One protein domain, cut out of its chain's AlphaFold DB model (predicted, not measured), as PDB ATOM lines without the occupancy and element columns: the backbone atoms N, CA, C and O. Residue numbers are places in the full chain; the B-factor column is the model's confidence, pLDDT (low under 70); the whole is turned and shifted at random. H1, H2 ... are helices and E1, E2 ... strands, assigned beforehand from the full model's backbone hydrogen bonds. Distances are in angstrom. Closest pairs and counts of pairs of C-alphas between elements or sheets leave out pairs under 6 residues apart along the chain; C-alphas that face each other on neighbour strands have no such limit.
ATOM      1  N   VAL A   3      40.672  61.244  -9.123       30.16
ATOM      2  CA  VAL A   3      40.157  60.047  -9.823       30.16
ATOM      3  C   VAL A   3      39.662  60.344 -11.247       30.16
ATOM      4  O   VAL A   3      39.997  59.605 -12.158       30.16
ATOM      5  N   ALA A   4      38.985  61.472 -11.494       27.30
ATOM      6  CA  ALA A   4      38.604  61.885 -12.857       27.30
ATOM      7  C   ALA A   4      39.820  62.159 -13.770       27.30
ATOM      8  O   ALA A   4      39.785  61.893 -14.970       27.30
ATOM      9  N   ARG A   5      40.935  62.636 -13.192       30.64
ATOM     10  CA  ARG A   5      42.222  62.728 -13.899       30.64
ATOM     11  C   ARG A   5      42.793  61.344 -14.187       30.64
ATOM     12  O   ARG A   5      43.301  61.153 -15.280       30.64
ATOM     13  N   PHE A   6      42.653  60.402 -13.257       33.72
ATOM     14  CA  PHE A   6      43.088  59.012 -13.398       33.72
ATOM     15  C   PHE A   6      42.289  58.257 -14.476       33.72
ATOM     16  O   PHE A   6      42.886  57.603 -15.316       33.72
ATOM     17  N   LEU A   7      40.965  58.437 -14.545       32.94
ATOM     18  CA  LEU A   7      40.096  57.824 -15.559       32.94
ATOM     19  C   LEU A   7      40.366  58.386 -16.963       32.94
ATOM     20  O   LEU A   7      40.556  57.625 -17.908       32.94
ATOM     21  N   HIS A   8      40.474  59.716 -17.104       33.75
ATOM     22  CA  HIS A   8      40.870  60.344 -18.370       33.75
ATOM     23  C   HIS A   8      42.275  59.895 -18.800       33.75
ATOM     24  O   HIS A   8      42.520  59.676 -19.981       33.75
ATOM     25  N   PHE A   9      43.189  59.715 -17.847       41.78
ATOM     26  CA  PHE A   9      44.568  59.281 -18.058       41.78
ATOM     27  C   PHE A   9      44.695  57.792 -18.416       41.78
ATOM     28  O   PHE A   9      45.447  57.470 -19.327       41.78
ATOM     29  N   LEU A  10      43.908  56.900 -17.816       40.41
ATOM     30  CA  LEU A  10      43.842  55.474 -18.165       40.41
ATOM     31  C   LEU A  10      43.125  55.246 -19.503       40.41
ATOM     32  O   LEU A  10      43.583  54.451 -20.314       40.41
ATOM     33  N   LEU A  11      42.093  56.039 -19.817       44.06
ATOM     34  CA  LEU A  11      41.535  56.153 -21.173       44.06
ATOM     35  C   LEU A  11      42.566  56.652 -22.181       44.06
ATOM     36  O   LEU A  11      42.462  56.373 -23.369       44.06
ATOM     37  N   THR A  12      43.532  57.448 -21.734       41.12
ATOM     38  CA  THR A  12      44.647  57.895 -22.565       41.12
ATOM     39  C   THR A  12      45.679  56.769 -22.686       41.12
ATOM     40  O   THR A  12      46.122  56.514 -23.793       41.12
ATOM     41  N   ALA A  13      45.959  56.009 -21.620       39.00
ATOM     42  CA  ALA A  13      46.832  54.830 -21.599       39.00
ATOM     43  C   ALA A  13      46.330  53.684 -22.501       39.00
ATOM     44  O   ALA A  13      47.087  53.173 -23.321       39.00
ATOM     45  N   GLY A  14      45.036  53.349 -22.441       42.75
ATOM     46  CA  GLY A  14      44.392  52.398 -23.355       42.75
ATOM     47  C   GLY A  14      44.342  52.900 -24.804       42.75
ATOM     48  O   GLY A  14      44.426  52.112 -25.739       42.75
ATOM     49  N   VAL A  15      44.293  54.223 -25.007       42.91
ATOM     50  CA  VAL A  15      44.466  54.869 -26.324       42.91
ATOM     51  C   VAL A  15      45.933  54.904 -26.776       42.91
ATOM     52  O   VAL A  15      46.194  54.952 -27.973       42.91
ATOM     53  N   PHE A  16      46.891  54.870 -25.853       39.09
ATOM     54  CA  PHE A  16      48.329  54.951 -26.115       39.09
ATOM     55  C   PHE A  16      48.962  53.592 -26.434       39.09
ATOM     56  O   PHE A  16      49.832  53.540 -27.304       39.09
ATOM     57  N   ALA A  17      48.511  52.516 -25.776       38.12
ATOM     58  CA  ALA A  17      48.861  51.129 -26.112       38.12
ATOM     59  C   ALA A  17      48.444  50.758 -27.548       38.12
ATOM     60  O   ALA A  17      49.018  49.882 -28.192       38.12
ATOM     61  N   LEU A  18      47.475  51.490 -28.101       42.94
ATOM     62  CA  LEU A  18      47.166  51.508 -29.522       42.94
ATOM     63  C   LEU A  18      48.168  52.424 -30.250       42.94
ATOM     64  O   LEU A  18      47.829  53.541 -30.657       42.94
ATOM     65  N   ALA A  19      49.415  51.972 -30.417       27.91
ATOM     66  CA  ALA A  19      50.498  52.684 -31.104       27.91
ATOM     67  C   ALA A  19      50.213  52.888 -32.615       27.91
ATOM     68  O   ALA A  19      50.810  52.263 -33.483       27.91
ATOM     69  N   SER A  20      49.234  53.742 -32.922       32.88
ATOM     70  CA  SER A  20      48.842  54.346 -34.212       32.88
ATOM     71  C   SER A  20      47.714  55.393 -34.035       32.88
ATOM     72  O   SER A  20      47.165  55.920 -35.010       32.88
ATOM     73  N   PHE A  21      47.313  55.709 -32.799       34.12
ATOM     74  CA  PHE A  21      46.255  56.671 -32.503       34.12
ATOM     75  C   PHE A  21      46.868  58.041 -32.158       34.12
ATOM     76  O   PHE A  21      47.454  58.191 -31.089       34.12
ATOM     77  N   PRO A  22      46.775  59.057 -33.041       28.98
ATOM     78  CA  PRO A  22      47.197  60.406 -32.704       28.98
ATOM     79  C   PRO A  22      46.298  60.949 -31.594       28.98
ATOM     80  O   PRO A  22      45.080  61.060 -31.745       28.98
ATOM     81  N   THR A  35      23.990  59.073 -26.634       75.56
ATOM     82  CA  THR A  35      24.722  58.224 -25.691       75.56
ATOM     83  C   THR A  35      25.901  57.561 -26.414       75.56
ATOM     84  O   THR A  35      25.906  57.459 -27.647       75.56
ATOM     85  N   PHE A  36      26.957  57.177 -25.694       77.38
ATOM     86  CA  PHE A  36      28.169  56.642 -26.328       77.38
ATOM     87  C   PHE A  36      27.869  55.471 -27.284       77.38
ATOM     88  O   PHE A  36      28.356  55.459 -28.412       77.38
ATOM     89  N   ASP A  37      26.970  54.564 -26.903       83.94
ATOM     90  CA  ASP A  37      26.465  53.470 -27.739       83.94
ATOM     91  C   ASP A  37      25.773  53.942 -29.028       83.94
ATOM     92  O   ASP A  37      25.959  53.325 -30.076       83.94
ATOM     93  N   ALA A  38      25.047  55.063 -29.003       86.38
ATOM     94  CA  ALA A  38      24.430  55.635 -30.197       86.38
ATOM     95  C   ALA A  38      25.480  56.183 -31.179       86.38
ATOM     96  O   ALA A  38      25.375  55.942 -32.383       86.38
ATOM     97  N   LYS A  39      26.537  56.840 -30.678       87.56
ATOM     98  CA  LYS A  39      27.673  57.281 -31.515       87.56
ATOM     99  C   LYS A  39      28.433  56.094 -32.097       87.56
ATOM    100  O   LYS A  39      28.823  56.115 -33.263       87.56
ATOM    101  N   VAL A  40      28.627  55.043 -31.302       89.88
ATOM    102  CA  VAL A  40      29.227  53.787 -31.761       89.88
ATOM    103  C   VAL A  40      28.370  53.141 -32.848       89.88
ATOM    104  O   VAL A  40      28.912  52.683 -33.853       89.88
ATOM    105  N   ALA A  41      27.046  53.149 -32.694       91.88
ATOM    106  CA  ALA A  41      26.130  52.609 -33.687       91.88
ATOM    107  C   ALA A  41      26.151  53.389 -35.003       91.88
ATOM    108  O   ALA A  41      26.191  52.775 -36.071       91.88
ATOM    109  N   GLU A  42      26.173  54.719 -34.930       91.88
ATOM    110  CA  GLU A  42      26.336  55.585 -36.097       91.88
ATOM    111  C   GLU A  42      27.666  55.305 -36.803       91.88
ATOM    112  O   GLU A  42      27.683  55.062 -38.009       91.88
ATOM    113  N   LEU A  43      28.772  55.244 -36.055       91.25
ATOM    114  CA  LEU A  43      30.090  54.992 -36.628       91.25
ATOM    115  C   LEU A  43      30.185  53.600 -37.262       91.25
ATOM    116  O   LEU A  43      30.708  53.475 -38.364       91.25
ATOM    117  N   PHE A  44      29.654  52.563 -36.610       93.88
ATOM    118  CA  PHE A  44      29.667  51.192 -37.127       93.88
ATOM    119  C   PHE A  44      28.877  51.067 -38.437       93.88
ATOM    120  O   PHE A  44      29.324  50.389 -39.365       93.88
ATOM    121  N   LYS A  45      27.733  51.760 -38.540       92.56
ATOM    122  CA  LYS A  45      26.844  51.749 -39.716       92.56
ATOM    123  C   LYS A  45      27.222  52.773 -40.789       92.56
ATOM    124  O   LYS A  45      26.702  52.689 -41.897       92.56
ATOM    125  N   GLY A  46      28.102  53.717 -40.465       91.25
ATOM    126  CA  GLY A  46      28.519  54.802 -41.346       91.25
ATOM    127  C   GLY A  46      29.472  54.369 -42.459       91.25
ATOM    128  O   GLY A  46      29.775  53.189 -42.639       91.25
ATOM    129  N   ASP A  47      29.989  55.354 -43.189       92.50
ATOM    130  CA  ASP A  47      30.724  55.185 -44.450       92.50
ATOM    131  C   ASP A  47      32.255  55.093 -44.289       92.50
ATOM    132  O   ASP A  47      33.020  55.673 -45.052       92.50
ATOM    133  N   TRP A  48      32.753  54.341 -43.310       93.81
ATOM    134  CA  TRP A  48      34.194  54.117 -43.122       93.81
ATOM    135  C   TRP A  48      34.825  53.184 -44.171       93.81
ATOM    136  O   TRP A  48      34.130  52.400 -44.811       93.81
ATOM    137  N   THR A  49      36.147  53.217 -44.331       92.44
ATOM    138  CA  THR A  49      36.920  52.224 -45.117       92.44
ATOM    139  C   THR A  49      37.764  51.308 -44.238       92.44
ATOM    140  O   THR A  49      38.049  50.174 -44.612       92.44
ATOM    141  N   GLU A  50      38.101  51.776 -43.040       90.56
ATOM    142  CA  GLU A  50      38.817  51.030 -42.012       90.56
ATOM    143  C   GLU A  50      38.166  51.323 -40.658       90.56
ATOM    144  O   GLU A  50      37.868  52.483 -40.364       90.56
ATOM    145  N   LEU A  51      37.916  50.284 -39.862       90.25
ATOM    146  CA  LEU A  51      37.298  50.371 -38.541       90.25
ATOM    147  C   LEU A  51      38.048  49.464 -37.563       90.25
ATOM    148  O   LEU A  51      38.146  48.255 -37.754       90.25
ATOM    149  N   HIS A  52      38.562  50.060 -36.499       89.69
ATOM    150  CA  HIS A  52      39.251  49.399 -35.401       89.69
ATOM    151  C   HIS A  52      38.306  49.302 -34.223       89.69
ATOM    152  O   HIS A  52      37.689  50.298 -33.848       89.69
ATOM    153  N   ILE A  53      38.226  48.116 -33.636       90.12
ATOM    154  CA  ILE A  53      37.476  47.858 -32.411       90.12
ATOM    155  C   ILE A  53      38.445  47.195 -31.447       90.12
ATOM    156  O   ILE A  53      38.992  46.135 -31.759       90.12
ATOM    157  N   ALA A  54      38.670  47.820 -30.299       83.94
ATOM    158  CA  ALA A  54      39.587  47.320 -29.293       83.94
ATOM    159  C   ALA A  54      39.010  47.471 -27.885       83.94
ATOM    160  O   ALA A  54      38.408  48.491 -27.546       83.94
ATOM    161  N   ARG A  55      39.255  46.451 -27.069       83.50
ATOM    162  CA  ARG A  55      39.095  46.457 -25.620       83.50
ATOM    163  C   ARG A  55      40.481  46.550 -24.998       83.50
ATOM    164  O   ARG A  55      41.368  45.781 -25.366       83.50
ATOM    165  N   ALA A  56      40.648  47.468 -24.062       77.31
ATOM    166  CA  ALA A  56      41.819  47.564 -23.202       77.31
ATOM    167  C   ALA A  56      41.412  47.232 -21.762       77.31
ATOM    168  O   ALA A  56      40.304  47.565 -21.352       77.31
ATOM    169  N   LEU A  57      42.298  46.588 -21.014       77.06
ATOM    170  CA  LEU A  57      42.189  46.368 -19.576       77.06
ATOM    171  C   LEU A  57      43.484  46.812 -18.928       77.06
ATOM    172  O   LEU A  57      44.561  46.489 -19.420       77.06
ATOM    173  N   ILE A  58      43.367  47.513 -17.814       72.62
ATOM    174  CA  ILE A  58      44.476  47.830 -16.928       72.62
ATOM    175  C   ILE A  58      44.076  47.326 -15.553       72.62
ATOM    176  O   ILE A  58      43.058  47.766 -15.027       72.62
ATOM    177  N   THR A  59      44.844  46.397 -15.000       72.06
ATOM    178  CA  THR A  59      44.558  45.804 -13.699       72.06
ATOM    179  C   THR A  59      45.060  46.680 -12.560       72.06
ATOM    180  O   THR A  59      45.936  47.538 -12.728       72.06
ATOM    181  N   ASP A  60      44.560  46.413 -11.360       64.62
ATOM    182  CA  ASP A  60      45.038  47.043 -10.130       64.62
ATOM    183  C   ASP A  60      46.520  46.739  -9.803       64.62
ATOM    184  O   ASP A  60      47.186  47.526  -9.121       64.62
ATOM    185  N   THR A  61      47.065  45.640 -10.335       67.75
ATOM    186  CA  THR A  61      48.488  45.260 -10.263       67.75
ATOM    187  C   THR A  61      49.379  46.000 -11.262       67.75
ATOM    188  O   THR A  61      50.608  45.928 -11.160       67.75
ATOM    189  N   GLY A  62      48.782  46.758 -12.184       63.66
ATOM    190  CA  GLY A  62      49.480  47.482 -13.240       63.66
ATOM    191  C   GLY A  62      49.819  46.640 -14.465       63.66
ATOM    192  O   GLY A  62      50.646  47.066 -15.272       63.66
ATOM    193  N   ASP A  63      49.181  45.478 -14.610       71.31
ATOM    194  CA  ASP A  63      49.218  44.699 -15.841       71.31
ATOM    195  C   ASP A  63      48.228  45.302 -16.838       71.31
ATOM    196  O   ASP A  63      47.127  45.721 -16.478       71.31
ATOM    197  N   ALA A  64      48.617  45.379 -18.106       71.69
ATOM    198  CA  ALA A  64      47.792  45.980 -19.140       71.69
ATOM    199  C   ALA A  64      47.632  45.020 -20.319       71.69
ATOM    200  O   ALA A  64      48.607  44.484 -20.845       71.69
ATOM    201  N   TYR A  65      46.386  44.815 -20.742       75.25
ATOM    202  CA  TYR A  65      46.009  43.898 -21.809       75.25
ATOM    203  C   TYR A  65      45.181  44.609 -22.866       75.25
ATOM    204  O   TYR A  65      44.353  45.468 -22.562       75.25
ATOM    205  N   MET A  66      45.349  44.201 -24.118       76.38
ATOM    206  CA  MET A  66      44.558  44.712 -25.226       76.38
ATOM    207  C   MET A  66      44.125  43.593 -26.165       76.38
ATOM    208  O   MET A  66      44.939  42.781 -26.592       76.38
ATOM    209  N   THR A  67      42.858  43.614 -26.559       82.94
ATOM    210  CA  THR A  67      42.289  42.695 -27.548       82.94
ATOM    211  C   THR A  67      41.540  43.512 -28.585       82.94
ATOM    212  O   THR A  67      40.675  44.314 -28.241       82.94
ATOM    213  N   GLY A  68      41.853  43.331 -29.867       85.44
ATOM    214  CA  GLY A  68      41.217  44.127 -30.910       85.44
ATOM    215  C   GLY A  68      41.289  43.530 -32.303       85.44
ATOM    216  O   GLY A  68      42.074  42.620 -32.592       85.44
ATOM    217  N   VAL A  69      40.451  44.080 -33.173       87.81
ATOM    218  CA  VAL A  69      40.285  43.674 -34.568       87.81
ATOM    219  C   VAL A  69      40.238  44.894 -35.474       87.81
ATOM    220  O   VAL A  69      39.822  45.982 -35.071       87.81
ATOM    221  N   VAL A  70      40.643  44.686 -36.722       89.00
ATOM    222  CA  VAL A  70      40.594  45.691 -37.779       89.00
ATOM    223  C   VAL A  70      39.705  45.182 -38.895       89.00
ATOM    224  O   VAL A  70      40.021  44.177 -39.533       89.00
ATOM    225  N   LEU A  71      38.618  45.895 -39.144       92.06
ATOM    226  CA  LEU A  71      37.710  45.698 -40.261       92.06
ATOM    227  C   LEU A  71      38.109  46.630 -41.403       92.06
ATOM    228  O   LEU A  71      38.388  47.805 -41.185       92.06
ATOM    229  N   ASN A  72      38.102  46.118 -42.626       92.62
ATOM    230  CA  ASN A  72      38.456  46.862 -43.825       92.62
ATOM    231  C   ASN A  72      37.426  46.618 -44.919       92.62
ATOM    232  O   ASN A  72      36.914  45.511 -45.075       92.62
ATOM    233  N   ARG A  73      37.165  47.640 -45.728       93.75
ATOM    234  CA  ARG A  73      36.412  47.515 -46.978       93.75
ATOM    235  C   ARG A  73      36.908  48.546 -47.981       93.75
ATOM    236  O   ARG A  73      37.269  49.657 -47.613       93.75
ATOM    237  N   ALA A  74      36.899  48.185 -49.262       90.62
ATOM    238  CA  ALA A  74      37.437  49.045 -50.321       90.62
ATOM    239  C   ALA A  74      36.669  50.372 -50.475       90.62
ATOM    240  O   ALA A  74      37.246  51.386 -50.853       90.62
ATOM    241  N   ALA A  75      35.364  50.350 -50.206       91.00
ATOM    242  CA  ALA A  75      34.484  51.510 -50.178       91.00
ATOM    243  C   ALA A  75      33.242  51.180 -49.327       91.00
ATOM    244  O   ALA A  75      32.984  49.996 -49.064       91.00
ATOM    245  N   PRO A  76      32.441  52.180 -48.924       88.31
ATOM    246  CA  PRO A  76      31.149  51.939 -48.293       88.31
ATOM    247  C   PRO A  76      30.274  50.973 -49.104       88.31
ATOM    248  O   PRO A  76      30.252  51.006 -50.337       88.31
ATOM    249  N   GLY A  77      29.605  50.050 -48.409       85.50
ATOM    250  CA  GLY A  77      28.777  49.007 -49.026       85.50
ATOM    251  C   GLY A  77      29.542  47.890 -49.752       85.50
ATOM    252  O   GLY A  77      28.913  47.013 -50.343       85.50
ATOM    253  N   LYS A  78      30.882  47.889 -49.740       93.81
ATOM    254  CA  LYS A  78      31.689  46.766 -50.250       93.81
ATOM    255  C   LYS A  78      31.884  45.686 -49.182       93.81
ATOM    256  O   LYS A  78      31.775  45.998 -47.994       93.81
ATOM    257  N   PRO A  79      32.193  44.438 -49.595       94.81
ATOM    258  CA  PRO A  79      32.469  43.350 -48.665       94.81
ATOM    259  C   PRO A  79      33.512  43.744 -47.624       94.81
ATOM    260  O   PRO A  79      34.517  44.383 -47.952       94.81
ATOM    261  N   ILE A  80      33.247  43.351 -46.382       96.19
ATOM    262  CA  ILE A  80      34.120  43.622 -45.248       96.19
ATOM    263  C   ILE A  80      35.070  42.443 -45.082       96.19
ATOM    264  O   ILE A  80      34.673  41.278 -45.146       96.19
ATOM    265  N   THR A  81      36.335  42.749 -44.848       95.38
ATOM    266  CA  THR A  81      37.317  41.794 -44.359       95.38
ATOM    267  C   THR A  81      37.774  42.204 -42.970       95.38
ATOM    268  O   THR A  81      37.664  43.365 -42.585       95.38
ATOM    269  N   PHE A  82      38.283  41.254 -42.202       93.00
ATOM    270  CA  PHE A  82      38.842  41.505 -40.889       93.00
ATOM    271  C   PHE A  82      40.241  40.926 -40.771       93.00
ATOM    272  O   PHE A  82      40.615  39.994 -41.481       93.00
ATOM    273  N   ARG A  83      40.999  41.460 -39.827       86.56
ATOM    274  CA  ARG A  83      42.182  40.824 -39.253       86.56
ATOM    275  C   ARG A  83      42.205  41.104 -37.763       86.56
ATOM    276  O   ARG A  83      41.641  42.103 -37.309       86.56
ATOM    277  N   SER A  84      42.883  40.263 -37.007       80.00
ATOM    278  CA  SER A  84      43.218  40.621 -35.636       80.00
ATOM    279  C   SER A  84      44.228  41.768 -35.616       80.00
ATOM    280  O   SER A  84      45.053  41.894 -36.524       80.00
ATOM    281  N   ALA A  85      44.198  42.603 -34.577       74.25
ATOM    282  CA  ALA A  85      45.099  43.753 -34.471       74.25
ATOM    283  C   ALA A  85      46.591  43.356 -34.472       74.25
ATOM    284  O   ALA A  85      47.419  44.112 -34.975       74.25
ATOM    285  N   HIS A  86      46.911  42.154 -33.984       68.88
ATOM    286  CA  HIS A  86      48.266  41.594 -33.946       68.88
ATOM    287  C   HIS A  86      48.716  40.940 -35.266       68.88
ATOM    288  O   HIS A  86      49.885  40.589 -35.412       68.88
ATOM    289  N   GLU A  87      47.805  40.716 -36.217       66.25
ATOM    290  CA  GLU A  87      48.147  40.126 -37.512       66.25
ATOM    291  C   GLU A  87      48.674  41.210 -38.465       66.25
ATOM    292  O   GLU A  87      48.154  42.332 -38.514       66.25
ATOM    293  N   ASN A  88      49.678  40.857 -39.273       69.69
ATOM    294  CA  ASN A  88      50.231  41.750 -40.289       69.69
ATOM    295  C   ASN A  88      49.167  42.166 -41.327       69.69
ATOM    296  O   ASN A  88      48.254  41.388 -41.641       69.69
ATOM    297  N   PRO A  89      49.290  43.367 -41.926       64.31
ATOM    298  CA  PRO A  89      48.484  43.748 -43.080       64.31
ATOM    299  C   PRO A  89      48.594  42.693 -44.194       64.31
ATOM    300  O   PRO A  89      49.696  42.299 -44.568       64.31
ATOM    301  N   GLY A  90      47.455  42.225 -44.717       63.34
ATOM    302  CA  GLY A  90      47.397  41.214 -45.784       63.34
ATOM    303  C   GLY A  90      46.857  39.842 -45.363       63.34
ATOM    304  O   GLY A  90      46.461  39.068 -46.228       63.34
ATOM    305  N   SER A  91      46.740  39.556 -44.063       75.81
ATOM    306  CA  SER A  91      46.124  38.318 -43.541       75.81
ATOM    307  C   SER A  91      44.594  38.391 -43.413       75.81
ATOM    308  O   SER A  91      44.000  37.716 -42.573       75.81
ATOM    309  N   SER A  92      43.944  39.239 -44.212       86.56
ATOM    310  CA  SER A  92      42.533  39.562 -44.026       86.56
ATOM    311  C   SER A  92      41.600  38.422 -44.444       86.56
ATOM    312  O   SER A  92      41.717  37.867 -45.535       86.56
ATOM    313  N   LYS A  93      40.637  38.110 -43.579       92.12
ATOM    314  CA  LYS A  93      39.600  37.086 -43.764       92.12
ATOM    315  C   LYS A  93      38.265  37.772 -44.075       92.12
ATOM    316  O   LYS A  93      38.037  38.872 -43.578       92.12
ATOM    317  N   PRO A  94      37.379  37.192 -44.897       94.12
ATOM    318  CA  PRO A  94      36.061  37.778 -45.136       94.12
ATOM    319  C   PRO A  94      35.217  37.780 -43.851       94.12
ATOM    320  O   PRO A  94      35.283  36.837 -43.066       94.12
ATOM    321  N   VAL A  95      34.410  38.826 -43.658       94.81
ATOM    322  CA  VAL A  95      33.349  38.872 -42.642       94.81
ATOM    323  C   VAL A  95      32.028  38.577 -43.340       94.81
ATOM    324  O   VAL A  95      31.651  39.298 -44.263       94.81
ATOM    325  N   ASP A  96      31.328  37.532 -42.909       93.81
ATOM    326  CA  ASP A  96      29.962  37.281 -43.369       93.81
ATOM    327  C   ASP A  96      28.926  38.094 -42.568       93.81
ATOM    328  O   ASP A  96      29.202  38.613 -41.482       93.81
ATOM    329  N   ASP A  97      27.709  38.208 -43.104       93.25
ATOM    330  CA  ASP A  97      26.640  39.014 -42.500       93.25
ATOM    331  C   ASP A  97      26.255  38.542 -41.090       93.25
ATOM    332  O   ASP A  97      25.856  39.344 -40.241       93.25
ATOM    333  N   ARG A  98      26.370  37.234 -40.819       94.94
ATOM    334  CA  ARG A  98      26.057  36.667 -39.504       94.94
ATOM    335  C   ARG A  98      27.093  37.123 -38.485       94.94
ATOM    336  O   ARG A  98      26.714  37.572 -37.403       94.94
ATOM    337  N   LEU A  99      28.373  37.021 -38.824       94.81
ATOM    338  CA  LEU A  99      29.483  37.442 -37.986       94.81
ATOM    339  C   LEU A  99      29.447  38.955 -37.745       94.81
ATOM    340  O   LEU A  99      29.591  39.394 -36.605       94.81
ATOM    341  N   LEU A 100      29.158  39.747 -38.784       94.94
ATOM    342  CA  LEU A 100      29.015  41.199 -38.670       94.94
ATOM    343  C   LEU A 100      27.874  41.592 -37.721       94.94
ATOM    344  O   LEU A 100      28.053  42.458 -36.866       94.94
ATOM    345  N   LYS A 101      26.718  40.926 -37.820       95.50
ATOM    346  CA  LYS A 101      25.564  41.174 -36.942       95.50
ATOM    347  C   LYS A 101      25.828  40.758 -35.492       95.50
ATOM    348  O   LYS A 101      25.377  41.427 -34.557       95.50
ATOM    349  N   SER A 102      26.558  39.662 -35.288       95.81
ATOM    350  CA  SER A 102      27.014  39.260 -33.955       95.81
ATOM    351  C   SER A 102      27.975  40.291 -33.368       95.81
ATOM    352  O   SER A 102      27.808  40.665 -32.207       95.81
ATOM    353  N   LEU A 103      28.918  40.804 -34.163       96.25
ATOM    354  CA  LEU A 103      29.828  41.867 -33.740       96.25
ATOM    355  C   LEU A 103      29.074  43.145 -33.373       96.25
ATOM    356  O   LEU A 103      29.325  43.687 -32.304       96.25
ATOM    357  N   GLU A 104      28.113  43.576 -34.195       95.75
ATOM    358  CA  GLU A 104      27.232  44.716 -33.897       95.75
ATOM    359  C   GLU A 104      26.587  44.562 -32.512       95.75
ATOM    360  O   GLU A 104      26.636  45.461 -31.674       95.75
ATOM    361  N   THR A 105      26.038  43.377 -32.241       95.44
ATOM    362  CA  THR A 105      25.349  43.085 -30.980       95.44
ATOM    363  C   THR A 105      26.289  43.152 -29.775       95.44
ATOM    364  O   THR A 105      25.927  43.738 -28.754       95.44
ATOM    365  N   HIS A 106      27.477  42.548 -29.862       95.81
ATOM    366  CA  HIS A 106      28.449  42.566 -28.763       95.81
ATOM    367  C   HIS A 106      29.024  43.965 -28.551       95.81
ATOM    368  O   HIS A 106      29.121  44.419 -27.413       95.81
ATOM    369  N   LEU A 107      29.332  44.671 -29.640       94.94
ATOM    370  CA  LEU A 107      29.885  46.017 -29.603       94.94
ATOM    371  C   LEU A 107      28.927  47.001 -28.931       94.94
ATOM    372  O   LEU A 107      29.341  47.758 -28.060       94.94
ATOM    373  N   PHE A 108      27.645  46.986 -29.300       93.62
ATOM    374  CA  PHE A 108      26.678  47.938 -28.748       93.62
ATOM    375  C   PHE A 108      26.362  47.648 -27.284       93.62
ATOM    376  O   PHE A 108      26.216  48.579 -26.496       93.62
ATOM    377  N   LYS A 109      26.322  46.368 -26.892       92.31
ATOM    378  CA  LYS A 109      26.209  45.989 -25.477       92.31
ATOM    379  C   LYS A 109      27.407  46.478 -24.669       92.31
ATOM    380  O   LYS A 109      27.199  47.048 -23.604       92.31
ATOM    381  N   ALA A 110      28.624  46.294 -25.183       90.50
ATOM    382  CA  ALA A 110      29.837  46.760 -24.518       90.50
ATOM    383  C   ALA A 110      29.876  48.289 -24.408       90.50
ATOM    384  O   ALA A 110      30.170  48.819 -23.342       90.50
ATOM    385  N   ALA A 111      29.495  49.007 -25.469       87.75
ATOM    386  CA  ALA A 111      29.414  50.464 -25.449       87.75
ATOM    387  C   ALA A 111      28.392  50.975 -24.423       87.75
ATOM    388  O   ALA A 111      28.695  51.883 -23.653       87.75
ATOM    389  N   ALA A 112      27.206  50.366 -24.358       87.38
ATOM    390  CA  ALA A 112      26.196  50.737 -23.370       87.38
ATOM    391  C   ALA A 112      26.653  50.437 -21.930       87.38
ATOM    392  O   ALA A 112      26.403  51.238 -21.030       87.38
ATOM    393  N   ALA A 113      27.323  49.301 -21.709       83.94
ATOM    394  CA  ALA A 113      27.835  48.913 -20.398       83.94
ATOM    395  C   ALA A 113      28.950  49.854 -19.914       83.94
ATOM    396  O   ALA A 113      28.856  50.363 -18.799       83.94
ATOM    397  N   ALA A 114      29.929  50.147 -20.776       78.38
ATOM    398  CA  ALA A 114      30.995  51.107 -20.495       78.38
ATOM    399  C   ALA A 114      30.415  52.476 -20.110       78.38
ATOM    400  O   ALA A 114      30.628  52.977 -19.007       78.38
ATOM    401  N   HIS A 115      29.541  53.017 -20.959       77.81
ATOM    402  CA  HIS A 115      28.925  54.319 -20.717       77.81
ATOM    403  C   HIS A 115      28.154  54.400 -19.397       77.81
ATOM    404  O   HIS A 115      28.220  55.403 -18.677       77.81
ATOM    405  N   LYS A 116      27.419  53.333 -19.064       77.44
ATOM    406  CA  LYS A 116      26.675  53.246 -17.811       77.44
ATOM    407  C   LYS A 116      27.615  53.284 -16.604       77.44
ATOM    408  O   LYS A 116      27.365  54.072 -15.697       77.44
ATOM    409  N   SER A 117      28.684  52.489 -16.609       69.44
ATOM    410  CA  SER A 117      29.631  52.445 -15.488       69.44
ATOM    411  C   SER A 117      30.322  53.795 -15.262       69.44
ATOM    412  O   SER A 117      30.384  54.273 -14.128       69.44
ATOM    413  N   VAL A 118      30.750  54.490 -16.329       65.56
ATOM    414  CA  VAL A 118      31.296  55.857 -16.196       65.56
ATOM    415  C   VAL A 118      30.284  56.800 -15.566       65.56
ATOM    416  O   VAL A 118      30.625  57.517 -14.627       65.56
ATOM    417  N   THR A 119      29.042  56.774 -16.046       63.56
ATOM    418  CA  THR A 119      27.982  57.651 -15.532       63.56
ATOM    419  C   THR A 119      27.724  57.399 -14.044       63.56
ATOM    420  O   THR A 119      27.612  58.346 -13.263       63.56
ATOM    421  N   ASP A 120      27.677  56.130 -13.632       64.00
ATOM    422  CA  ASP A 120      27.487  55.735 -12.236       64.00
ATOM    423  C   ASP A 120      28.666  56.223 -11.363       64.00
ATOM    424  O   ASP A 120      28.451  56.796 -10.288       64.00
ATOM    425  N   MET A 121      29.912  56.102 -11.839       63.03
ATOM    426  CA  MET A 121      31.097  56.638 -11.154       63.03
ATOM    427  C   MET A 121      31.108  58.169 -11.058       63.03
ATOM    428  O   MET A 121      31.454  58.718 -10.009       63.03
ATOM    429  N   GLU A 122      30.762  58.879 -12.133       63.41
ATOM    430  CA  GLU A 122      30.669  60.344 -12.145       63.41
ATOM    431  C   GLU A 122      29.614  60.830 -11.149       63.41
ATOM    432  O   GLU A 122      29.864  61.765 -10.381       63.41
ATOM    433  N   HIS A 123      28.466  60.148 -11.103       63.78
ATOM    434  CA  HIS A 123      27.416  60.435 -10.137       63.78
ATOM    435  C   HIS A 123      27.904  60.223  -8.702       63.78
ATOM    436  O   HIS A 123      27.740  61.115  -7.871       63.78
ATOM    437  N   LEU A 124      28.575  59.099  -8.416       62.03
ATOM    438  CA  LEU A 124      29.164  58.836  -7.101       62.03
ATOM    439  C   LEU A 124      30.158  59.940  -6.695       62.03
ATOM    440  O   LEU A 124      30.153  60.395  -5.551       62.03
ATOM    441  N   GLN A 125      30.994  60.416  -7.619       60.91
ATOM    442  CA  GLN A 125      31.994  61.453  -7.338       60.91
ATOM    443  C   GLN A 125      31.398  62.837  -7.065       60.91
ATOM    444  O   GLN A 125      32.043  63.643  -6.390       60.91
ATOM    445  N   ALA A 126      30.196  63.116  -7.566       60.34
ATOM    446  CA  ALA A 126      29.491  64.367  -7.307       60.34
ATOM    447  C   ALA A 126      28.884  64.438  -5.891       60.34
ATOM    448  O   ALA A 126      28.538  65.527  -5.431       60.34
ATOM    449  N   LEU A 127      28.762  63.299  -5.200       59.00
ATOM    450  CA  LEU A 127      28.225  63.207  -3.842       59.00
ATOM    451  C   LEU A 127      29.245  63.636  -2.774       59.00
ATOM    452  O   LEU A 127      30.461  63.529  -2.957       59.00
ATOM    453  N   THR A 128      28.754  64.072  -1.612       67.12
ATOM    454  CA  THR A 128      29.598  64.297  -0.426       67.12
ATOM    455  C   THR A 128      30.177  62.973   0.106       67.12
ATOM    456  O   THR A 128      29.617  61.907  -0.155       67.12
ATOM    457  N   PRO A 129      31.263  62.984   0.907       63.81
ATOM    458  CA  PRO A 129      31.843  61.749   1.453       63.81
ATOM    459  C   PRO A 129      30.857  60.874   2.251       63.81
ATOM    460  O   PRO A 129      30.937  59.646   2.224       63.81
ATOM    461  N   GLU A 130      29.913  61.493   2.961       62.97
ATOM    462  CA  GLU A 130      28.885  60.797   3.746       62.97
ATOM    463  C   GLU A 130      27.840  60.128   2.843       62.97
ATOM    464  O   GLU A 130      27.447  58.982   3.074       62.97
ATOM    465  N   GLU A 131      27.440  60.810   1.772       55.88
ATOM    466  CA  GLU A 131      26.526  60.291   0.754       55.88
ATOM    467  C   GLU A 131      27.171  59.185  -0.083       55.88
ATOM    468  O   GLU A 131      26.524  58.170  -0.334       55.88
ATOM    469  N   GLN A 132      28.456  59.313  -0.429       55.50
ATOM    470  CA  GLN A 132      29.234  58.248  -1.069       55.50
ATOM    471  C   GLN A 132      29.240  56.988  -0.206       55.50
ATOM    472  O   GLN A 132      28.913  55.902  -0.680       55.50
ATOM    473  N   ARG A 133      29.540  57.125   1.092       59.34
ATOM    474  CA  ARG A 133      29.525  55.997   2.034       59.34
ATOM    475  C   ARG A 133      28.153  55.325   2.089       59.34
ATOM    476  O   ARG A 133      28.081  54.098   2.118       59.34
ATOM    477  N   LYS A 134      27.075  56.112   2.093       67.31
ATOM    478  CA  LYS A 134      25.702  55.597   2.083       67.31
ATOM    479  C   LYS A 134      25.369  54.883   0.769       67.31
ATOM    480  O   LYS A 134      24.788  53.806   0.824       67.31
ATOM    481  N   ALA A 135      25.767  55.430  -0.380       61.84
ATOM    482  CA  ALA A 135      25.574  54.808  -1.691       61.84
ATOM    483  C   ALA A 135      26.288  53.447  -1.780       61.84
ATOM    484  O   ALA A 135      25.679  52.456  -2.182       61.84
ATOM    485  N   LEU A 136      27.531  53.363  -1.293       60.66
ATOM    486  CA  LEU A 136      28.285  52.106  -1.200       60.66
ATOM    487  C   LEU A 136      27.583  51.081  -0.292       60.66
ATOM    488  O   LEU A 136      27.427  49.919  -0.656       60.66
ATOM    489  N   GLN A 137      27.085  51.512   0.872       66.81
ATOM    490  CA  GLN A 137      26.309  50.652   1.781       66.81
ATOM    491  C   GLN A 137      24.977  50.179   1.183       66.81
ATOM    492  O   GLN A 137      24.480  49.119   1.558       66.81
ATOM    493  N   GLN A 138      24.396  50.956   0.268       72.12
ATOM    494  CA  GLN A 138      23.165  50.626  -0.450       72.12
ATOM    495  C   GLN A 138      23.398  49.716  -1.664       72.12
ATOM    496  O   GLN A 138      22.439  49.380  -2.356       72.12
ATOM    497  N   GLY A 139      24.636  49.269  -1.889       57.91
ATOM    498  CA  GLY A 139      24.973  48.294  -2.921       57.91
ATOM    499  C   GLY A 139      25.633  48.881  -4.163       57.91
ATOM    500  O   GLY A 139      25.789  48.148  -5.136       57.91
ATOM    501  N   PHE A 140      26.050  50.153  -4.148       55.59
ATOM    502  CA  PHE A 140      26.993  50.650  -5.149       55.59
ATOM    503  C   PHE A 140      28.324  49.912  -4.949       55.59
ATOM    504  O   PHE A 140      29.013  50.121  -3.948       55.59
ATOM    505  N   GLN A 141      28.657  48.989  -5.846       53.22
ATOM    506  CA  GLN A 141      29.929  48.276  -5.805       53.22
ATOM    507  C   GLN A 141      30.953  49.094  -6.580       53.22
ATOM    508  O   GLN A 141      30.730  49.422  -7.733       53.22
ATOM    509  N   VAL A 142      32.058  49.439  -5.926       49.47
ATOM    510  CA  VAL A 142      33.278  49.856  -6.619       49.47
ATOM    511  C   VAL A 142      34.141  48.605  -6.628       49.47
ATOM    512  O   VAL A 142      34.514  48.121  -5.553       49.47
ATOM    513  N   SER A 143      34.350  48.007  -7.798       47.06
ATOM    514  CA  SER A 143      35.230  46.846  -7.931       47.06
ATOM    515  C   SER A 143      36.672  47.217  -7.557       47.06
ATOM    516  O   SER A 143      37.043  48.391  -7.468       47.06
ATOM    517  N   GLY A 144      37.498  46.194  -7.303       49.69
ATOM    518  CA  GLY A 144      38.954  46.369  -7.332       49.69
ATOM    519  C   GLY A 144      39.360  47.012  -8.662       49.69
ATOM    520  O   GLY A 144      38.650  46.836  -9.645       49.69
ATOM    521  N   PHE A 145      40.433  47.804  -8.653       56.75
ATOM    522  CA  PHE A 145      40.788  48.829  -9.650       56.75
ATOM    523  C   PHE A 145      41.177  48.309 -11.054       56.75
ATOM    524  O   PHE A 145      42.104  48.834 -11.671       56.75
ATOM    525  N   ASP A 146      40.473  47.311 -11.571       62.47
ATOM    526  CA  ASP A 146      40.530  46.901 -12.961       62.47
ATOM    527  C   ASP A 146      39.719  47.897 -13.793       62.47
ATOM    528  O   ASP A 146      38.507  48.039 -13.636       62.47
ATOM    529  N   PHE A 147      40.401  48.605 -14.684       65.50
ATOM    530  CA  PHE A 147      39.789  49.549 -15.604       65.50
ATOM    531  C   PHE A 147      39.722  48.940 -16.990       65.50
ATOM    532  O   PHE A 147      40.749  48.642 -17.604       65.50
ATOM    533  N   GLU A 148      38.512  48.818 -17.513       73.38
ATOM    534  CA  GLU A 148      38.288  48.447 -18.900       73.38
ATOM    535  C   GLU A 148      38.063  49.697 -19.759       73.38
ATOM    536  O   GLU A 148      37.551  50.718 -19.311       73.38
ATOM    537  N   GLY A 149      38.465  49.637 -21.023       73.94
ATOM    538  CA  GLY A 149      38.243  50.695 -21.999       73.94
ATOM    539  C   GLY A 149      37.777  50.115 -23.321       73.94
ATOM    540  O   GLY A 149      38.396  49.187 -23.842       73.94
ATOM    541  N   LEU A 150      36.718  50.688 -23.891       81.12
ATOM    542  CA  LEU A 150      36.299  50.418 -25.260       81.12
ATOM    543  C   LEU A 150      36.775  51.557 -26.154       81.12
ATOM    544  O   LEU A 150      36.406  52.714 -25.956       81.12
ATOM    545  N   VAL A 151      37.571  51.221 -27.165       81.38
ATOM    546  CA  VAL A 151      38.067  52.173 -28.157       81.38
ATOM    547  C   VAL A 151      37.626  51.727 -29.540       81.38
ATOM    548  O   VAL A 151      37.856  50.593 -29.960       81.38
ATOM    549  N   ILE A 152      37.003  52.652 -30.261       83.81
ATOM    550  CA  ILE A 152      36.587  52.453 -31.642       83.81
ATOM    551  C   ILE A 152      37.139  53.605 -32.464       83.81
ATOM    552  O   ILE A 152      36.956  54.775 -32.134       83.81
ATOM    553  N   TRP A 153      37.812  53.291 -33.559       83.50
ATOM    554  CA  TRP A 153      38.289  54.307 -34.487       83.50
ATOM    555  C   TRP A 153      37.959  53.917 -35.910       83.50
ATOM    556  O   TRP A 153      38.183  52.779 -36.300       83.50
ATOM    557  N   ALA A 154      37.488  54.879 -36.696       83.38
ATOM    558  CA  ALA A 154      37.258  54.683 -38.112       83.38
ATOM    559  C   ALA A 154      37.965  55.731 -38.977       83.38
ATOM    560  O   ALA A 154      38.094  56.904 -38.602       83.38
ATOM    561  N   LEU A 155      38.385  55.314 -40.169       84.56
ATOM    562  CA  LEU A 155      38.721  56.213 -41.265       84.56
ATOM    563  C   LEU A 155      37.460  56.450 -42.101       84.56
ATOM    564  O   LEU A 155      36.985  55.543 -42.783       84.56
ATOM    565  N   THR A 156      36.916  57.660 -42.017       87.31
ATOM    566  CA  THR A 156      35.693  58.090 -42.710       87.31
ATOM    567  C   THR A 156      36.027  59.065 -43.849       87.31
ATOM    568  O   THR A 156      37.148  59.581 -43.897       87.31
ATOM    569  N   PRO A 157      35.072  59.405 -44.737       86.25
ATOM    570  CA  PRO A 157      35.270  60.425 -45.769       86.25
ATOM    571  C   PRO A 157      35.570  61.813 -45.187       86.25
ATOM    572  O   PRO A 157      36.186  62.643 -45.850       86.25
ATOM    573  N   HIS A 158      35.168  62.056 -43.936       84.38
ATOM    574  CA  HIS A 158      35.434  63.290 -43.196       84.38
ATOM    575  C   HIS A 158      36.748  63.244 -42.402       84.38
ATOM    576  O   HIS A 158      37.089  64.200 -41.709       84.38
ATOM    577  N   GLY A 159      37.499  62.146 -42.506       83.56
ATOM    578  CA  GLY A 159      38.746  61.921 -41.791       83.56
ATOM    579  C   GLY A 159      38.620  60.901 -40.660       83.56
ATOM    580  O   GLY A 159      37.737  60.041 -40.637       83.56
ATOM    581  N   LYS A 160      39.579  60.963 -39.736       80.25
ATOM    582  CA  LYS A 160      39.731  60.027 -38.619       80.25
ATOM    583  C   LYS A 160      38.752  60.371 -37.489       80.25
ATOM    584  O   LYS A 160      38.878  61.430 -36.881       80.25
ATOM    585  N   THR A 161      37.851  59.442 -37.162       80.50
ATOM    586  CA  THR A 161      36.882  59.566 -36.056       80.50
ATOM    587  C   THR A 161      37.203  58.566 -34.958       80.50
ATOM    588  O   THR A 161      37.206  57.366 -35.217       80.50
ATOM    589  N   ILE A 162      37.458  59.038 -33.736       79.75
ATOM    590  CA  ILE A 162      37.795  58.194 -32.583       79.75
ATOM    591  C   ILE A 162      36.704  58.349 -31.524       79.75
ATOM    592  O   ILE A 162      36.416  59.461 -31.086       79.75
ATOM    593  N   LEU A 163      36.135  57.228 -31.100       78.12
ATOM    594  CA  LEU A 163      35.198  57.108 -29.993       78.12
ATOM    595  C   LEU A 163      35.845  56.262 -28.898       78.12
ATOM    596  O   LEU A 163      36.476  55.243 -29.182       78.12
ATOM    597  N   LYS A 164      35.698  56.685 -27.646       75.38
ATOM    598  CA  LYS A 164      36.174  55.928 -26.491       75.38
ATOM    599  C   LYS A 164      35.287  56.149 -25.277       75.38
ATOM    600  O   LYS A 164      34.811  57.267 -25.086       75.38
ATOM    601  N   ASP A 165      35.139  55.106 -24.475       70.69
ATOM    602  CA  ASP A 165      34.542  55.168 -23.145       70.69
ATOM    603  C   ASP A 165      35.185  54.101 -22.252       70.69
ATOM    604  O   ASP A 165      35.854  53.188 -22.750       70.69
ATOM    605  N   ALA A 166      35.057  54.259 -20.941       66.44
ATOM    606  CA  ALA A 166      35.657  53.361 -19.960       66.44
ATOM    607  C   ALA A 166      34.593  52.534 -19.249       66.44
ATOM    608  O   ALA A 166      33.420  52.854 -19.278       66.44
ATOM    609  N   ASP A 167      35.008  51.474 -18.588       65.06
ATOM    610  CA  ASP A 167      34.214  50.769 -17.603       65.06
ATOM    611  C   ASP A 167      35.033  50.696 -16.314       65.06
ATOM    612  O   ASP A 167      36.180  50.239 -16.315       65.06
ATOM    613  N   GLY A 168      34.456  51.216 -15.232       55.94
ATOM    614  CA  GLY A 168      35.065  51.203 -13.907       55.94
ATOM    615  C   GLY A 168      34.850  49.896 -13.157       55.94
ATOM    616  O   GLY A 168      35.512  49.691 -12.146       55.94
ATOM    617  N   ASP A 169      33.956  49.031 -13.651       60.91
ATOM    618  CA  ASP A 169      33.583  47.767 -13.010       60.91
ATOM    619  C   ASP A 169      34.336  46.555 -13.592       60.91
ATOM    620  O   ASP A 169      34.158  45.424 -13.132       60.91
ATOM    621  N   GLY A 170      35.166  46.778 -14.617       61.06
ATOM    622  CA  GLY A 170      36.069  45.785 -15.200       61.06
ATOM    623  C   GLY A 170      35.379  44.587 -15.866       61.06
ATOM    624  O   GLY A 170      35.954  43.501 -15.910       61.06
ATOM    625  N   SER A 171      34.135  44.729 -16.335       70.88
ATOM    626  CA  SER A 171      33.356  43.601 -16.883       70.88
ATOM    627  C   SER A 171      32.439  43.936 -18.063       70.88
ATOM    628  O   SER A 171      31.984  43.035 -18.778       70.88
ATOM    629  N   GLY A 172      32.171  45.215 -18.308       75.38
ATOM    630  CA  GLY A 172      31.282  45.725 -19.341       75.38
ATOM    631  C   GLY A 172      31.731  45.371 -20.754       75.38
ATOM    632  O   GLY A 172      30.885  45.202 -21.636       75.38
ATOM    633  N   CYS A 173      33.032  45.176 -20.979       83.12
ATOM    634  CA  CYS A 173      33.592  44.808 -22.279       83.12
ATOM    635  C   CYS A 173      34.054  43.343 -22.356       83.12
ATOM    636  O   CYS A 173      34.422  42.885 -23.441       83.12
ATOM    637  N   HIS A 174      33.996  42.576 -21.266       86.56
ATOM    638  CA  HIS A 174      34.508  41.203 -21.225       86.56
ATOM    639  C   HIS A 174      33.827  40.263 -22.236       86.56
ATOM    640  O   HIS A 174      34.481  39.484 -22.930       86.56
ATOM    641  N   ALA A 175      32.503  40.371 -22.397       90.38
ATOM    642  CA  ALA A 175      31.775  39.573 -23.387       90.38
ATOM    643  C   ALA A 175      32.190  39.899 -24.834       90.38
ATOM    644  O   ALA A 175      32.185  39.017 -25.692       90.38
ATOM    645  N   LEU A 176      32.552  41.158 -25.110       92.38
ATOM    646  CA  LEU A 176      33.095  41.553 -26.407       92.38
ATOM    647  C   LEU A 176      34.490  40.957 -26.601       92.38
ATOM    648  O   LEU A 176      34.755  40.417 -27.666       92.38
ATOM    649  N   GLU A 177      35.359  41.000 -25.590       90.00
ATOM    650  CA  GLU A 177      36.689  40.385 -25.656       90.00
ATOM    651  C   GLU A 177      36.617  38.901 -26.026       90.00
ATOM    652  O   GLU A 177      37.235  38.502 -27.011       90.00
ATOM    653  N   ILE A 178      35.819  38.105 -25.305       92.19
ATOM    654  CA  ILE A 178      35.657  36.668 -25.584       92.19
ATOM    655  C   ILE A 178      35.212  36.446 -27.032       92.19
ATOM    656  O   ILE A 178      35.749  35.583 -27.725       92.19
ATOM    657  N   PHE A 179      34.246  37.235 -27.501       94.44
ATOM    658  CA  PHE A 179      33.748  37.149 -28.869       94.44
ATOM    659  C   PHE A 179      34.836  37.489 -29.904       94.44
ATOM    660  O   PHE A 179      34.992  36.787 -30.901       94.44
ATOM    661  N   LEU A 180      35.643  38.528 -29.665       91.88
ATOM    662  CA  LEU A 180      36.765  38.869 -30.544       91.88
ATOM    663  C   LEU A 180      37.832  37.760 -30.557       91.88
ATOM    664  O   LEU A 180      38.375  37.444 -31.617       91.88
ATOM    665  N   GLU A 181      38.131  37.145 -29.413       91.62
ATOM    666  CA  GLU A 181      39.087  36.036 -29.328       91.62
ATOM    667  C   GLU A 181      38.593  34.801 -30.097       91.62
ATOM    668  O   GLU A 181      39.335  34.221 -30.890       91.62
ATOM    669  N   GLN A 182      37.332  34.416 -29.899       93.31
ATOM    670  CA  GLN A 182      36.771  33.181 -30.449       93.31
ATOM    671  C   GLN A 182      36.447  33.284 -31.940       93.31
ATOM    672  O   GLN A 182      36.813  32.395 -32.709       93.31
ATOM    673  N   ASP A 183      35.781  34.361 -32.357       93.25
ATOM    674  CA  ASP A 183      35.231  34.473 -33.709       93.25
ATOM    675  C   ASP A 183      36.137  35.265 -34.662       93.25
ATOM    676  O   ASP A 183      36.115  35.041 -35.874       93.25
ATOM    677  N   PHE A 184      36.977  36.159 -34.130       89.25
ATOM    678  CA  PHE A 184      37.938  36.935 -34.923       89.25
ATOM    679  C   PHE A 184      39.389  36.473 -34.732       89.25
ATOM    680  O   PHE A 184      40.290  36.959 -35.423       89.25
ATOM    681  N   GLY A 185      39.636  35.510 -33.840       86.06
ATOM    682  CA  GLY A 185      40.981  35.021 -33.538       86.06
ATOM    683  C   GLY A 185      41.865  36.077 -32.880       86.06
ATOM    684  O   GLY A 185      43.091  35.959 -32.953       86.06
ATOM    685  N   ALA A 186      41.263  37.116 -32.287       83.50
ATOM    686  CA  ALA A 186      42.002  38.150 -31.586       83.50
ATOM    687  C   ALA A 186      42.781  37.521 -30.428       83.50
ATOM    688  O   ALA A 186      42.392  36.510 -29.851       83.50
ATOM    689  N   LYS A 187      43.924  38.113 -30.109       77.31
ATOM    690  CA  LYS A 187      44.748  37.683 -28.986       77.31
ATOM    691  C   LYS A 187      44.916  38.862 -28.064       77.31
ATOM    692  O   LYS A 187      45.111  39.977 -28.555       77.31
ATOM    693  N   ARG A 188      44.902  38.575 -26.767       77.38
ATOM    694  CA  ARG A 188      45.406  39.505 -25.772       77.38
ATOM    695  C   ARG A 188      46.859  39.820 -26.072       77.38
ATOM    696  O   ARG A 188      47.691  38.925 -26.225       77.38
ATOM    697  N   PHE A 189      47.124  41.106 -26.182       71.12
ATOM    698  CA  PHE A 189      48.446  41.682 -26.228       71.12
ATOM    699  C   PHE A 189      48.747  42.259 -24.852       71.12
ATOM    700  O   PHE A 189      48.005  43.117 -24.373       71.12
ATOM    701  N   GLU A 190      49.799  41.752 -24.221       74.25
ATOM    702  CA  GLU A 190      50.338  42.335 -22.999       74.25
ATOM    703  C   GLU A 190      51.097  43.606 -23.363       74.25
ATOM    704  O   GLU A 190      51.969  43.593 -24.231       74.25
ATOM    705  N   VAL A 191      50.741  44.706 -22.713       68.38
ATOM    706  CA  VAL A 191      51.433  45.983 -22.853       68.38
ATOM    707  C   VAL A 191      52.481  46.038 -21.756       68.38
ATOM    708  O   VAL A 191      52.154  45.962 -20.570       68.38
ATOM    709  N   GLU A 192      53.751  46.162 -22.139       70.12
ATOM    710  CA  GLU A 192      54.820  46.248 -21.153       70.12
ATOM    711  C   GLU A 192      54.648  47.495 -20.276       70.12
ATOM    712  O   GLU A 192      54.324  48.587 -20.749       70.12
ATOM    713  N   ARG A 193      54.942  47.370 -18.978       69.06
ATOM    714  CA  ARG A 193      54.889  48.502 -18.040       69.06
ATOM    715  C   ARG A 193      55.831  49.644 -18.435       69.06
ATOM    716  O   ARG A 193      55.533  50.802 -18.172       69.06
ATOM    717  N   SER A 194      56.959  49.331 -19.068       70.75
ATOM    718  CA  SER A 194      57.883  50.302 -19.672       70.75
ATOM    719  C   SER A 194      57.190  51.149 -20.742       70.75
ATOM    720  O   SER A 194      57.281  52.374 -20.695       70.75
ATOM    721  N   GLU A 195      56.460  50.507 -21.656       64.25
ATOM    722  CA  GLU A 195      55.677  51.164 -22.702       64.25
ATOM    723  C   GLU A 195      54.550  51.996 -22.088       64.25
ATOM    724  O   GLU A 195      54.387  53.168 -22.427       64.25
ATOM    725  N   LEU A 196      53.830  51.436 -21.111       62.34
ATOM    726  CA  LEU A 196      52.807  52.158 -20.363       62.34
ATOM    727  C   LEU A 196      53.391  53.436 -19.732       62.34
ATOM    728  O   LEU A 196      52.878  54.528 -19.957       62.34
ATOM    729  N   ASN A 197      54.514  53.330 -19.021       65.94
ATOM    730  CA  ASN A 197      55.176  54.454 -18.359       65.94
ATOM    731  C   ASN A 197      55.711  55.501 -19.350       65.94
ATOM    732  O   ASN A 197      55.585  56.697 -19.091       65.94
ATOM    733  N   GLU A 198      56.293  55.081 -20.477       64.62
ATOM    734  CA  GLU A 198      56.774  55.990 -21.527       64.62
ATOM    735  C   GLU A 198      55.624  56.834 -22.079       64.62
ATOM    736  O   GLU A 198      55.729  58.057 -22.184       64.62
ATOM    737  N   LYS A 199      54.502  56.186 -22.397       57.16
ATOM    738  CA  LYS A 199      53.321  56.854 -22.945       57.16
ATOM    739  C   LYS A 199      52.651  57.776 -21.937       57.16
ATOM    740  O   LYS A 199      52.132  58.829 -22.302       57.16
ATOM    741  N   LEU A 200      52.666  57.378 -20.672       55.56
ATOM    742  CA  LEU A 200      52.061  58.125 -19.584       55.56
ATOM    743  C   LEU A 200      52.947  59.258 -19.046       55.56
ATOM    744  O   LEU A 200      52.439  60.196 -18.431       55.56
ATOM    745  N   GLY A 201      54.260  59.188 -19.270       59.00
ATOM    746  CA  GLY A 201      55.246  60.130 -18.736       59.00
ATOM    747  C   GLY A 201      55.523  59.981 -17.233       59.00
ATOM    748  O   GLY A 201      56.296  60.767 -16.686       59.00
TER     749      GLY A 201
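This is residues 3 to 22 and 35 to 201 of the 208 residues of an uncharacterized protein of Roseimicrobium sp. ORNL1 (UniProt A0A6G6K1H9). A twisted antiparallel sheet has three helices over one face, H2, H3 and H5, while H1 covers part of the opposite face. The long H3 lies slantwise to the strands and runs on beyond the sheet to H4 at one far end; H6 packs on H1. The printed part has 187 residues, with six named helices and six named strands in the order H1 H2 E1 E2 E3 H3 H4 E4 E5 H5 E6 H6, class mixed. The sheet is branched at E2, and E1 E2 E3 form a meander, each strand the antiparallel neighbour of the one before. The whole is compact, with a radius of gyration of the C-alphas of 17.1 A, yet elongated, spanning 56 by 35 by 32 A.

H1, residues 3 to 16, begins at C-alpha 3 (40.157, 60.047, -9.823) and is 18.9 A long. H2 is residues 36 to 45. E1, residues 50 to 58, measures 25.9 A, and E2, residues 64 to 72, 26.4 A; E3 is residues 81 to 84. H3, residues 97 to 126, starts at C-alpha 97 (26.640, 39.014, -42.500) and measures 43.5 A. H4 is residues 129 to 137. E4, residues 147 to 156, measures 28.7 A and E5, residues 159 to 167, 27.0 A. H5 is residues 174 to 184, E6 residues 189 to 191, and H6 residues 193 to 200, ending at C-alpha 200 (52.061, 58.125, -19.584).

E1 has E2 on one side, N 55 to O 67 at 2.8 A, and E4 on the other, N 54 to O 151 at 2.9 A. E5 pairs with E4, N 152 to O 163 at 2.9 A. E2 has E1 on one side and, on the other side, E3 beside its residues 69 to 72, N 70 to O 83 at 2.8 A, and E6 beside its residues 64 to 66, N 66 to O 189 at 2.9 A. The hub H3 has a height over the sheet of 8.4 A. It touches H2, C-alphas of Asp 37 and Ala 111 closest at 4.8 A, and H5, those of His 106 and Leu 176 closest at 5.3 A, each at a shallow tilt of 22 degrees, opposite ways. H3 and H4 only just touch, with 3 pairs of C-alphas within 8 A, Leu 124 and Gln 132 closest at 6.1 A. H1 touches H6, C-alphas of Phe 16 and Lys 199 closest at 6.2 A. In each helix every O i to N i+4 pair is within hydrogen-bond range.

The C-alphas farthest apart, of Gly 90 and Glu 130, are 56.4 A apart. Residues 23 to 34 are not printed, and C-alphas 22 and 35 are 23.6 A apart across that cut. The link from E3 to H3 is long. Mean pLDDT of the printed part is 73.9; 72 residues are under 70, among them 3 to 22 and 117 to 137.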